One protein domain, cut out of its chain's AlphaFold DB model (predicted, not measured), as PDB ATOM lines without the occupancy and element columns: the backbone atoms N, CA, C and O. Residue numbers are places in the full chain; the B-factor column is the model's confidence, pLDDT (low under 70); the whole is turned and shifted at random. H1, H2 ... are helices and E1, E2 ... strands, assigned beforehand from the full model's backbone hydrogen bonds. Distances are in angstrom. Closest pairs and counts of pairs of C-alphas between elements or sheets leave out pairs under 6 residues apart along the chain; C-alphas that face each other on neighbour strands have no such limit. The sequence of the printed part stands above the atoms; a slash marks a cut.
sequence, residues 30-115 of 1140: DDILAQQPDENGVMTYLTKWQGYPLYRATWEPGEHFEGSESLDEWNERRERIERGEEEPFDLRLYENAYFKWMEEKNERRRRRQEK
ATOM      1  N   ASP A  30      16.097  25.945 -35.700       88.75
ATOM      2  CA  ASP A  30      17.522  25.614 -35.850       88.75
ATOM      3  C   ASP A  30      17.875  24.297 -35.150       88.75
ATOM      4  O   ASP A  30      18.741  23.564 -35.613       88.75
ATOM      5  N   ASP A  31      17.244  24.042 -33.996       88.38
ATOM      6  CA  ASP A  31      17.390  22.832 -33.183       88.38
ATOM      7  C   ASP A  31      16.271  22.775 -32.119       88.38
ATOM      8  O   ASP A  31      15.832  23.823 -31.625       88.38
ATOM      9  N   ILE A  32      15.863  21.578 -31.693       92.25
ATOM     10  CA  ILE A  32      15.100  21.384 -30.450       92.25
ATOM     11  C   ILE A  32      16.077  20.893 -29.379       92.25
ATOM     12  O   ILE A  32      16.816  19.925 -29.565       92.25
ATOM     13  N   LEU A  33      16.112  21.601 -28.250       89.69
ATOM     14  CA  LEU A  33      17.132  21.418 -27.217       89.69
ATOM     15  C   LEU A  33      16.653  20.536 -26.059       89.69
ATOM     16  O   LEU A  33      17.429  19.765 -25.499       89.69
ATOM     17  N   ALA A  34      15.384  20.656 -25.669       90.12
ATOM     18  CA  ALA A  34      14.801  19.943 -24.536       90.12
ATOM     19  C   ALA A  34      13.280  19.806 -24.689       90.12
ATOM     20  O   ALA A  34      12.669  20.548 -25.451       90.12
ATOM     21  N   GLN A  35      12.663  18.912 -23.913       91.31
ATOM     22  CA  GLN A  35      11.205  18.805 -23.794       91.31
ATOM     23  C   GLN A  35      10.778  18.706 -22.324       91.31
ATOM     24  O   GLN A  35      11.497  18.111 -21.517       91.31
ATOM     25  N   GLN A  36       9.606  19.241 -21.982       87.88
ATOM     26  CA  GLN A  36       8.985  19.100 -20.660       87.88
ATOM     27  C   GLN A  36       7.451  19.200 -20.752       87.88
ATOM     28  O   GLN A  36       6.952  19.910 -21.626       87.88
ATOM     29  N   PRO A  37       6.690  18.553 -19.854       86.44
ATOM     30  CA  PRO A  37       5.284  18.890 -19.661       86.44
ATOM     31  C   PRO A  37       5.144  20.279 -19.012       86.44
ATOM     32  O   PRO A  37       5.965  20.654 -18.167       86.44
ATOM     33  N   ASP A  38       4.109  21.024 -19.392       80.50
ATOM     34  CA  ASP A  38       3.690  22.272 -18.742       80.50
ATOM     35  C   ASP A  38       2.843  22.012 -17.470       80.50
ATOM     36  O   ASP A  38       2.656  20.866 -17.050       80.50
ATOM     37  N   GLU A  39       2.298  23.068 -16.848       77.69
ATOM     38  CA  GLU A  39       1.406  22.934 -15.680       77.69
ATOM     39  C   GLU A  39       0.090  22.183 -15.982       77.69
ATOM     40  O   GLU A  39      -0.542  21.655 -15.064       77.69
ATOM     41  N   ASN A  40      -0.320  22.105 -17.254       76.81
ATOM     42  CA  ASN A  40      -1.541  21.436 -17.710       76.81
ATOM     43  C   ASN A  40      -1.302  19.974 -18.150       76.81
ATOM     44  O   ASN A  40      -2.263  19.225 -18.337       76.81
ATOM     45  N   GLY A  41      -0.040  19.552 -18.294       79.31
ATOM     46  CA  GLY A  41       0.365  18.230 -18.781       79.31
ATOM     47  C   GLY A  41       0.583  18.136 -20.298       79.31
ATOM     48  O   GLY A  41       0.765  17.032 -20.812       79.31
ATOM     49  N   VAL A  42       0.579  19.261 -21.015       84.44
ATOM     50  CA  VAL A  42       0.888  19.364 -22.450       84.44
ATOM     51  C   VAL A  42       2.405  19.363 -22.646       84.44
ATOM     52  O   VAL A  42       3.134  20.041 -21.926       84.44
ATOM     53  N   MET A  43       2.905  18.610 -23.628       86.88
ATOM     54  CA  MET A  43       4.340  18.575 -23.935       86.88
ATOM     55  C   MET A  43       4.787  19.832 -24.692       86.88
ATOM     56  O   MET A  43       4.257  20.153 -25.758       86.88
ATOM     57  N   THR A  44       5.806  20.494 -24.147       91.00
ATOM     58  CA  THR A  44       6.465  21.683 -24.704       91.00
ATOM     59  C   THR A  44       7.937  21.409 -25.008       91.00
ATOM     60  O   THR A  44       8.573  20.574 -24.356       91.00
ATOM     61  N   TYR A  45       8.483  22.132 -25.983       91.94
ATOM     62  CA  TYR A  45       9.792  21.909 -26.589       91.94
ATOM     63  C   TYR A  45      10.610  23.207 -26.582       91.94
ATOM     64  O   TYR A  45      10.165  24.234 -27.097       91.94
ATOM     65  N   LEU A  46      11.813  23.175 -25.998       92.88
ATOM     66  CA  LEU A  46      12.730  24.317 -25.971       92.88
ATOM     67  C   LEU A  46      13.352  24.493 -27.357       92.88
ATOM     68  O   LEU A  46      14.291  23.784 -27.730       92.88
ATOM     69  N   THR A  47      12.806  25.441 -28.102       93.12
ATOM     70  CA  THR A  47      13.026  25.633 -29.531       93.12
ATOM     71  C   THR A  47      14.061  26.721 -29.757       93.12
ATOM     72  O   THR A  47      13.894  27.865 -29.328       93.12
ATOM     73  N   LYS A  48      15.160  26.375 -30.426       92.06
ATOM     74  CA  LYS A  48      16.206  27.318 -30.823       92.06
ATOM     75  C   LYS A  48      15.868  27.857 -32.210       92.06
ATOM     76  O   LYS A  48      15.850  27.104 -33.176       92.06
ATOM     77  N   TRP A  49      15.623  29.159 -32.319       91.38
ATOM     78  CA  TRP A  49      15.236  29.799 -33.582       91.38
ATOM     79  C   TRP A  49      16.437  30.124 -34.477       91.38
ATOM     80  O   TRP A  49      17.454  30.652 -34.012       91.38
ATOM     81  N   GLN A  50      16.313  29.869 -35.780       87.38
ATOM     82  CA  GLN A  50      17.402  30.038 -36.740       87.38
ATOM     83  C   GLN A  50      17.821  31.505 -36.876       87.38
ATOM     84  O   GLN A  50      17.012  32.402 -37.106       87.38
ATOM     85  N   GLY A  51      19.124  31.750 -36.724       83.94
ATOM     86  CA  GLY A  51      19.708  33.094 -36.735       83.94
ATOM     87  C   GLY A  51      19.558  33.881 -35.425       83.94
ATOM     88  O   GLY A  51      20.096  34.985 -35.337       83.94
ATOM     89  N   TYR A  52      18.898  33.335 -34.395       84.38
ATOM     90  CA  TYR A  52      18.753  33.991 -33.091       84.38
ATOM     91  C   TYR A  52      19.717  33.412 -32.035       84.38
ATOM     92  O   TYR A  52      20.039  32.222 -32.057       84.38
ATOM     93  N   PRO A  53      20.208  34.225 -31.076       88.06
ATOM     94  CA  PRO A  53      21.042  33.726 -29.983       88.06
ATOM     95  C   PRO A  53      20.267  32.820 -29.016       88.06
ATOM     96  O   PRO A  53      19.073  33.014 -28.810       88.06
ATOM     97  N   LEU A  54      20.975  31.921 -28.322       86.00
ATOM     98  CA  LEU A  54      20.394  30.945 -27.384       86.00
ATOM     99  C   LEU A  54      19.444  31.550 -26.329       86.00
ATOM    100  O   LEU A  54      18.458  30.914 -25.985       86.00
ATOM    101  N   TYR A  55      19.683  32.779 -25.853       85.94
ATOM    102  CA  TYR A  55      18.797  33.441 -24.877       85.94
ATOM    103  C   TYR A  55      17.402  33.806 -25.430       85.94
ATOM    104  O   TYR A  55      16.559  34.266 -24.668       85.94
ATOM    105  N   ARG A  56      17.170  33.657 -26.743       86.50
ATOM    106  CA  ARG A  56      15.862  33.810 -27.404       86.50
ATOM    107  C   ARG A  56      15.167  32.476 -27.702       86.50
ATOM    108  O   ARG A  56      14.128  32.505 -28.347       86.50
ATOM    109  N   ALA A  57      15.715  31.335 -27.281       90.38
ATOM    110  CA  ALA A  57      14.989  30.068 -27.367       90.38
ATOM    111  C   ALA A  57      13.748  30.099 -26.455       90.38
ATOM    112  O   ALA A  57      13.820  30.629 -25.348       90.38
ATOM    113  N   THR A  58      12.627  29.543 -26.913       91.06
ATOM    114  CA  THR A  58      11.327  29.577 -26.213       91.06
ATOM    115  C   THR A  58      10.735  28.175 -26.073       91.06
ATOM    116  O   THR A  58      11.145  27.253 -26.773       91.06
ATOM    117  N   TRP A  59       9.817  27.983 -25.121       91.62
ATOM    118  CA  TRP A  59       9.135  26.702 -24.904       91.62
ATOM    119  C   TRP A  59       7.830  26.664 -25.700       91.62
ATOM    120  O   TRP A  59       6.832  27.238 -25.272       91.62
ATOM    121  N   GLU A  60       7.840  25.976 -26.837       90.06
ATOM    122  CA  GLU A  60       6.693  25.894 -27.748       90.06
ATOM    123  C   GLU A  60       5.912  24.582 -27.554       90.06
ATOM    124  O   GLU A  60       6.535  23.529 -27.391       90.06
ATOM    125  N   PRO A  61       4.568  24.581 -27.581       89.62
ATOM    126  CA  PRO A  61       3.785  23.352 -27.677       89.62
ATOM    127  C   PRO A  61       4.016  22.658 -29.027       89.62
ATOM    128  O   PRO A  61       4.309  23.300 -30.034       89.62
ATOM    129  N   GLY A  62       3.806  21.339 -29.077       84.81
ATOM    130  CA  GLY A  62       3.934  20.556 -30.319       84.81
ATOM    131  C   GLY A  62       3.026  21.013 -31.475       84.81
ATOM    132  O   GLY A  62       3.308  20.707 -32.626       84.81
ATOM    133  N   GLU A  63       1.970  21.777 -31.183       83.06
ATOM    134  CA  GLU A  63       1.027  22.331 -32.167       83.06
ATOM    135  C   GLU A  63       1.592  23.524 -32.968       83.06
ATOM    136  O   GLU A  63       1.006  23.902 -33.977       83.06
ATOM    137  N   HIS A  64       2.724  24.117 -32.559       83.75
ATOM    138  CA  HIS A  64       3.348  25.260 -33.251       83.75
ATOM    139  C   HIS A  64       4.336  24.863 -34.371       83.75
ATOM    140  O   HIS A  64       4.915  25.740 -35.012       83.75
ATOM    141  N   PHE A  65       4.555  23.567 -34.619       83.19
ATOM    142  CA  PHE A  65       5.496  23.088 -35.638       83.19
ATOM    143  C   PHE A  65       4.763  22.769 -36.952       83.19
ATOM    144  O   PHE A  65       3.955  21.841 -37.018       83.19
ATOM    145  N   GLU A  66       5.048  23.529 -38.015       72.25
ATOM    146  CA  GLU A  66       4.481  23.300 -39.353       72.25
ATOM    147  C   GLU A  66       5.111  22.066 -40.030       72.25
ATOM    148  O   GLU A  66       6.032  22.168 -40.837       72.25
ATOM    149  N   GLY A  67       4.585  20.883 -39.702       67.12
ATOM    150  CA  GLY A  67       5.045  19.593 -40.220       67.12
ATOM    151  C   GLY A  67       5.785  18.763 -39.167       67.12
ATOM    152  O   GLY A  67       6.216  19.273 -38.136       67.12
ATOM    153  N   SER A  68       5.912  17.454 -39.408       72.25
ATOM    154  CA  SER A  68       6.513  16.545 -38.423       72.25
ATOM    155  C   SER A  68       8.042  16.604 -38.384       72.25
ATOM    156  O   SER A  68       8.610  16.274 -37.351       72.25
ATOM    157  N   GLU A  69       8.707  17.080 -39.445       79.88
ATOM    158  CA  GLU A  69      10.159  16.941 -39.658       79.88
ATOM    159  C   GLU A  69      11.012  17.359 -38.441       79.88
ATOM    160  O   GLU A  69      11.826  16.569 -37.969       79.88
ATOM    161  N   SER A  70      10.785  18.541 -37.850       84.50
ATOM    162  CA  SER A  70      11.550  18.993 -36.670       84.50
ATOM    163  C   SER A  70      11.246  18.209 -35.385       84.50
ATOM    164  O   SER A  70      12.103  18.111 -34.506       84.50
ATOM    165  N   LEU A  71      10.040  17.648 -35.255       86.12
ATOM    166  CA  LEU A  71       9.677  16.774 -34.136       86.12
ATOM    167  C   LEU A  71      10.218  15.352 -34.351       86.12
ATOM    168  O   LEU A  71      10.634  14.716 -33.387       86.12
ATOM    169  N   ASP A  72      10.282  14.877 -35.594       86.81
ATOM    170  CA  ASP A  72      10.865  13.588 -35.973       86.81
ATOM    171  C   ASP A  72      12.391  13.587 -35.761       86.81
ATOM    172  O   ASP A  72      12.914  12.683 -35.107       86.81
ATOM    173  N   GLU A  73      13.101  14.640 -36.187       87.19
ATOM    174  CA  GLU A  73      14.533  14.833 -35.891       87.19
ATOM    175  C   GLU A  73      14.809  14.858 -34.376       87.19
ATOM    176  O   GLU A  73      15.781  14.260 -33.894       87.19
ATOM    177  N   TRP A  74      13.934  15.510 -33.603       90.88
ATOM    178  CA  TRP A  74      14.006  15.521 -32.143       90.88
ATOM    179  C   TRP A  74      13.696  14.150 -31.524       90.88
ATOM    180  O   TRP A  74      14.367  13.763 -30.568       90.88
ATOM    181  N   ASN A  75      12.755  13.382 -32.077       88.44
ATOM    182  CA  ASN A  75      12.456  12.017 -31.642       88.44
ATOM    183  C   ASN A  75      13.647  11.073 -31.895       88.44
ATOM    184  O   ASN A  75      14.067  10.364 -30.977       88.44
ATOM    185  N   GLU A  76      14.277  11.124 -33.074       88.19
ATOM    186  CA  GLU A  76      15.513  10.371 -33.343       88.19
ATOM    187  C   GLU A  76      16.642  10.760 -32.377       88.19
ATOM    188  O   GLU A  76      17.361   9.902 -31.850       88.19
ATOM    189  N   ARG A  77      16.806  12.064 -32.118       87.50
ATOM    190  CA  ARG A  77      17.772  12.577 -31.138       87.50
ATOM    191  C   ARG A  77      17.461  12.075 -29.731       87.50
ATOM    192  O   ARG A  77      18.364  11.693 -28.986       87.50
ATOM    193  N   ARG A  78      16.180  12.031 -29.369       88.94
ATOM    194  CA  ARG A  78      15.690  11.545 -28.079       88.94
ATOM    195  C   ARG A  78      16.011  10.074 -27.855       88.94
ATOM    196  O   ARG A  78      16.392   9.748 -26.726       88.94
ATOM    197  N   GLU A  79      15.937   9.246 -28.898       88.06
ATOM    198  CA  GLU A  79      16.419   7.863 -28.866       88.06
ATOM    199  C   GLU A  79      17.945   7.775 -28.738       88.06
ATOM    200  O   GLU A  79      18.431   6.982 -27.934       88.06
ATOM    201  N   ARG A  80      18.722   8.582 -29.485       88.12
ATOM    202  CA  ARG A  80      20.197   8.608 -29.356       88.12
ATOM    203  C   ARG A  80      20.624   8.922 -27.922       88.12
ATOM    204  O   ARG A  80      21.504   8.254 -27.381       88.12
ATOM    205  N   ILE A  81      19.953   9.876 -27.276       88.19
ATOM    206  CA  ILE A  81      20.185  10.216 -25.865       88.19
ATOM    207  C   ILE A  81      19.806   9.051 -24.934       88.19
ATOM    208  O   ILE A  81      20.525   8.776 -23.976       88.19
ATOM    209  N   GLU A  82      18.713   8.327 -25.198       84.38
ATOM    210  CA  GLU A  82      18.309   7.168 -24.382       84.38
ATOM    211  C   GLU A  82      19.228   5.945 -24.573       84.38
ATOM    212  O   GLU A  82      19.515   5.232 -23.611       84.38
ATOM    213  N   ARG A  83      19.779   5.750 -25.778       84.69
ATOM    214  CA  ARG A  83      20.832   4.758 -26.058       84.69
ATOM    215  C   ARG A  83      22.211   5.153 -25.505       84.69
ATOM    216  O   ARG A  83      23.119   4.325 -25.524       84.69
ATOM    217  N   GLY A  84      22.378   6.381 -25.005       82.00
ATOM    218  CA  GLY A  84      23.663   6.911 -24.529       82.00
ATOM    219  C   GLY A  84      24.658   7.235 -25.652       82.00
ATOM    220  O   GLY A  84      25.863   7.272 -25.416       82.00
ATOM    221  N   GLU A  85      24.164   7.436 -26.876       85.75
ATOM    222  CA  GLU A  85      24.944   7.805 -28.066       85.75
ATOM    223  C   GLU A  85      25.190   9.324 -28.146       85.75
ATOM    224  O   GLU A  85      26.130   9.765 -28.806       85.75
ATOM    225  N   GLU A  86      24.362  10.122 -27.465       85.75
ATOM    226  CA  GLU A  86      24.413  11.587 -27.430       85.75
ATOM    227  C   GLU A  86      24.124  12.089 -25.996       85.75
ATOM    228  O   GLU A  86      23.253  11.553 -25.311       85.75
ATOM    229  N   GLU A  87      24.854  13.097 -25.507       80.94
ATOM    230  CA  GLU A  87      24.592  13.705 -24.187       80.94
ATOM    231  C   GLU A  87      23.347  14.617 -24.255       80.94
ATOM    232  O   GLU A  87      23.185  15.353 -25.234       80.94
ATOM    233  N   PRO A  88      22.470  14.633 -23.231       86.38
ATOM    234  CA  PRO A  88      21.340  15.557 -23.187       86.38
ATOM    235  C   PRO A  88      21.814  17.014 -23.070       86.38
ATOM    236  O   PRO A  88      22.808  17.310 -22.407       86.38
ATOM    237  N   PHE A  89      21.066  17.948 -23.662       88.75
ATOM    238  CA  PHE A  89      21.374  19.375 -23.569       88.75
ATOM    239  C   PHE A  89      21.367  19.863 -22.109       88.75
ATOM    240  O   PHE A  89      20.345  19.789 -21.422       88.75
ATOM    241  N   ASP A  90      22.492  20.415 -21.643       86.75
ATOM    242  CA  ASP A  90      22.550  21.070 -20.337       86.75
ATOM    243  C   ASP A  90      21.767  22.388 -20.383       86.75
ATOM    244  O   ASP A  90      22.267  23.417 -20.846       86.75
ATOM    245  N   LEU A  91      20.541  22.357 -19.852       85.50
ATOM    246  CA  LEU A  91      19.668  23.522 -19.700       85.50
ATOM    247  C   LEU A  91      20.389  24.719 -19.065       85.50
ATOM    248  O   LEU A  91      20.107  25.856 -19.441       85.50
ATOM    249  N   ARG A  92      21.382  24.499 -18.192       82.81
ATOM    250  CA  ARG A  92      22.164  25.580 -17.570       82.81
ATOM    251  C   ARG A  92      22.909  26.434 -18.595       82.81
ATOM    252  O   ARG A  92      23.217  27.585 -18.304       82.81
ATOM    253  N   LEU A  93      23.212  25.923 -19.789       85.31
ATOM    254  CA  LEU A  93      23.799  26.721 -20.871       85.31
ATOM    255  C   LEU A  93      22.807  27.774 -21.388       85.31
ATOM    256  O   LEU A  93      23.200  28.919 -21.616       85.31
ATOM    257  N   TYR A  94      21.525  27.411 -21.500       84.81
ATOM    258  CA  TYR A  94      20.439  28.353 -21.772       84.81
ATOM    259  C   TYR A  94      20.244  29.321 -20.592       84.81
ATOM    260  O   TYR A  94      20.254  30.534 -20.804       84.81
ATOM    261  N   GLU A  95      20.190  28.819 -19.349       81.75
ATOM    262  CA  GLU A  95      20.024  29.666 -18.155       81.75
ATOM    263  C   GLU A  95      21.129  30.731 -18.042       81.75
ATOM    264  O   GLU A  95      20.847  31.918 -17.872       81.75
ATOM    265  N   ASN A  96      22.397  30.335 -18.201       82.50
ATOM    266  CA  ASN A  96      23.542  31.248 -18.157       82.50
ATOM    267  C   ASN A  96      23.539  32.255 -19.321       82.50
ATOM    268  O   ASN A  96      23.923  33.412 -19.128       82.50
ATOM    269  N   ALA A  97      23.105  31.851 -20.521       83.75
ATOM    270  CA  ALA A  97      22.968  32.765 -21.656       83.75
ATOM    271  C   ALA A  97      21.877  33.822 -21.404       83.75
ATOM    272  O   ALA A  97      22.095  35.003 -21.687       83.75
ATOM    273  N   TYR A  98      20.743  33.410 -20.830       81.44
ATOM    274  CA  TYR A  98      19.635  34.292 -20.471       81.44
ATOM    275  C   TYR A  98      20.004  35.265 -19.342       81.44
ATOM    276  O   TYR A  98      19.858  36.479 -19.510       81.44
ATOM    277  N   PHE A  99      20.586  34.775 -18.238       78.38
ATOM    278  CA  PHE A  99      21.065  35.630 -17.145       78.38
ATOM    279  C   PHE A  99      22.075  36.675 -17.629       78.38
ATOM    280  O   PHE A  99      21.935  37.854 -17.305       78.38
ATOM    281  N   LYS A 100      23.052  36.279 -18.456       82.50
ATOM    282  CA  LYS A 100      24.036  37.214 -19.016       82.50
ATOM    283  C   LYS A 100      23.373  38.301 -19.872       82.50
ATOM    284  O   LYS A 100      23.718  39.477 -19.744       82.50
ATOM    285  N   TRP A 101      22.412  37.939 -20.724       87.75
ATOM    286  CA  TRP A 101      21.666  38.919 -21.516       87.75
ATOM    287  C   TRP A 101      20.851  39.878 -20.634       87.75
ATOM    288  O   TRP A 101      20.853  41.084 -20.899       87.75
ATOM    289  N   MET A 102      20.226  39.383 -19.559       74.50
ATOM    290  CA  MET A 102      19.509  40.210 -18.580       74.50
ATOM    291  C   MET A 102      20.438  41.178 -17.834       74.50
ATOM    292  O   MET A 102      20.114  42.362 -17.718       74.50
ATOM    293  N   GLU A 103      21.622  40.740 -17.395       76.06
ATOM    294  CA  GLU A 103      22.633  41.634 -16.809       76.06
ATOM    295  C   GLU A 103      23.064  42.725 -17.804       76.06
ATOM    296  O   GLU A 103      23.103  43.908 -17.456       76.06
ATOM    297  N   GLU A 104      23.305  42.372 -19.069       79.62
ATOM    298  CA  GLU A 104      23.642  43.335 -20.120       79.62
ATOM    299  C   GLU A 104      22.467  44.275 -20.471       79.62
ATOM    300  O   GLU A 104      22.694  45.451 -20.773       79.62
ATOM    301  N   LYS A 105      21.207  43.809 -20.442       79.00
ATOM    302  CA  LYS A 105      19.986  44.632 -20.610       79.00
ATOM    303  C   LYS A 105      19.888  45.658 -19.471       79.00
ATOM    304  O   LYS A 105      19.788  46.863 -19.733       79.00
ATOM    305  N   ASN A 106      20.038  45.206 -18.228       73.81
ATOM    306  CA  ASN A 106      19.919  46.032 -17.026       73.81
ATOM    307  C   ASN A 106      21.085  47.018 -16.849       73.81
ATOM    308  O   ASN A 106      20.860  48.184 -16.520       73.81
ATOM    309  N   GLU A 107      22.323  46.635 -17.171       76.75
ATOM    310  CA  GLU A 107      23.465  47.557 -17.172       76.75
ATOM    311  C   GLU A 107      23.318  48.643 -18.259       76.75
ATOM    312  O   GLU A 107      23.602  49.820 -18.009       76.75
ATOM    313  N   ARG A 108      22.784  48.306 -19.445       78.56
ATOM    314  CA  ARG A 108      22.431  49.304 -20.475       78.56
ATOM    315  C   ARG A 108      21.303  50.234 -20.009       78.56
ATOM    316  O   ARG A 108      21.423  51.447 -20.206       78.56
ATOM    317  N   ARG A 109      20.256  49.721 -19.343       73.19
ATOM    318  CA  ARG A 109      19.188  50.526 -18.705       73.19
ATOM    319  C   ARG A 109      19.776  51.504 -17.685       73.19
ATOM    320  O   ARG A 109      19.587  52.711 -17.827       73.19
ATOM    321  N   ARG A 110      20.598  51.020 -16.750       75.38
ATOM    322  CA  ARG A 110      21.282  51.827 -15.722       75.38
ATOM    323  C   ARG A 110      22.167  52.930 -16.320       75.38
ATOM    324  O   ARG A 110      22.117  54.076 -15.871       75.38
ATOM    325  N   ARG A 111      22.940  52.628 -17.373       79.25
ATOM    326  CA  ARG A 111      23.744  53.627 -18.113       79.25
ATOM    327  C   ARG A 111      22.862  54.686 -18.789       79.25
ATOM    328  O   ARG A 111      23.166  55.877 -18.693       79.25
ATOM    329  N   ARG A 112      21.755  54.283 -19.429       76.19
ATOM    330  CA  ARG A 112      20.768  55.193 -20.052       76.19
ATOM    331  C   ARG A 112      20.106  56.110 -19.007       76.19
ATOM    332  O   ARG A 112      20.041  57.322 -19.229       76.19
ATOM    333  N   GLN A 113      19.689  55.571 -17.859       76.56
ATOM    334  CA  GLN A 113      19.129  56.335 -16.736       76.56
ATOM    335  C   GLN A 113      20.130  57.355 -16.169       76.56
ATOM    336  O   GLN A 113      19.795  58.531 -16.039       76.56
ATOM    337  N   GLU A 114      21.377  56.957 -15.900       75.81
ATOM    338  CA  GLU A 114      22.420  57.869 -15.407       75.81
ATOM    339  C   GLU A 114      22.745  58.978 -16.429       75.81
ATOM    340  O   GLU A 114      22.905  60.142 -16.052       75.81
ATOM    341  N   LYS A 115      22.760  58.663 -17.737       78.62
ATOM    342  CA  LYS A 115      22.927  59.647 -18.829       78.62
ATOM    343  C   LYS A 115      21.744  60.632 -18.896       78.62
ATOM    344  O   LYS A 115      21.971  61.816 -19.144       78.62
TER     345      LYS A 115
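What this domain is: This is residues 30 to 115 of the 1140 residues of an uncharacterized protein of Acidomyces richmondensis BFW (UniProt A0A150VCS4). A small, twisted sheet of three short strands has helix H1 lying across it over the edge strand E1, and a long helix, H2, runs away from this small body as an arm. H2 meets the sheet with its residues 91 to 94, and its residues 103 to 115 stick out free. The printed part has 86 residues, with three named strands and then two named helices, in the order E1 E2 E3 H1 H2; the sheet's order is E1 - E2 - E3, antiparallel throughout, and the class is mixed, helices and strands. The whole is loose, with a radius of gyration of the C-alphas of 16.2 A, and elongated, spanning 53 by 28 by 28 A.

How they stand to each other: The strands E1, residues 30 to 37, E2, residues 43 to 49, and E3, residues 58 to 61, form a meander, each strand the antiparallel neighbour of the one before. E1 and E2 are a hairpin, their directions 158 degrees apart, with N 33 and O 46 at 2.9 A and N 46 and O 34 at 2.8 A, within hydrogen-bond range. E2 and E3 are a hairpin too, at 137 degrees, with N 45 and O 60 at 2.8 A. The sheet is only just strongly twisted, its C-alphas lying up to 4.1 A off its best plane, and E1 bends by 50 degrees at residue 34. H1, residues 69 to 82, is on the sheet at a height over the sheet of 8.8 A. It lies over E1, with 5 of its C-alphas falling on E1, and only just not over E2, with 2. It runs across the strands, at 68 degrees to E1 on the local plane. The closest C-alphas of E1 and H1 are those of Ile 32 and Trp 74, 6.2 A apart. H2, residues 91 to 115, only grazes the sheet, with its residues 91 to 94. The closest C-alphas of E1 and H2 are those of Ala 34 and Leu 91, 7.7 A apart. H1 and H2 are apart. In both helices every O i to N i+4 pair is within hydrogen-bond range.

Where its parts are: E1 begins at C-alpha 30, (17.522, 25.614, -35.850), and measures 21.4 A from first to last C-alpha; E2 measures 18.4 A and E3 9.9 A. H1 begins at C-alpha 69, (10.159, 16.941, -39.658), and measures 19.9 A. H2 measures 36.3 A and ends at C-alpha 115, (22.927, 59.647, -18.829).

The domain as a whole: The two C-alphas farthest apart are those of Arg 83 and Lys 115, 55.4 A. Without residues 103 to 115, the body of 73 residues spans 33 by 28 by 28 A. The printed part has no cut. The link from E1 to E2 is tight, the other three are short, and no link is long. The mean pLDDT of the printed part is 84.2, and residue 67 is under 70.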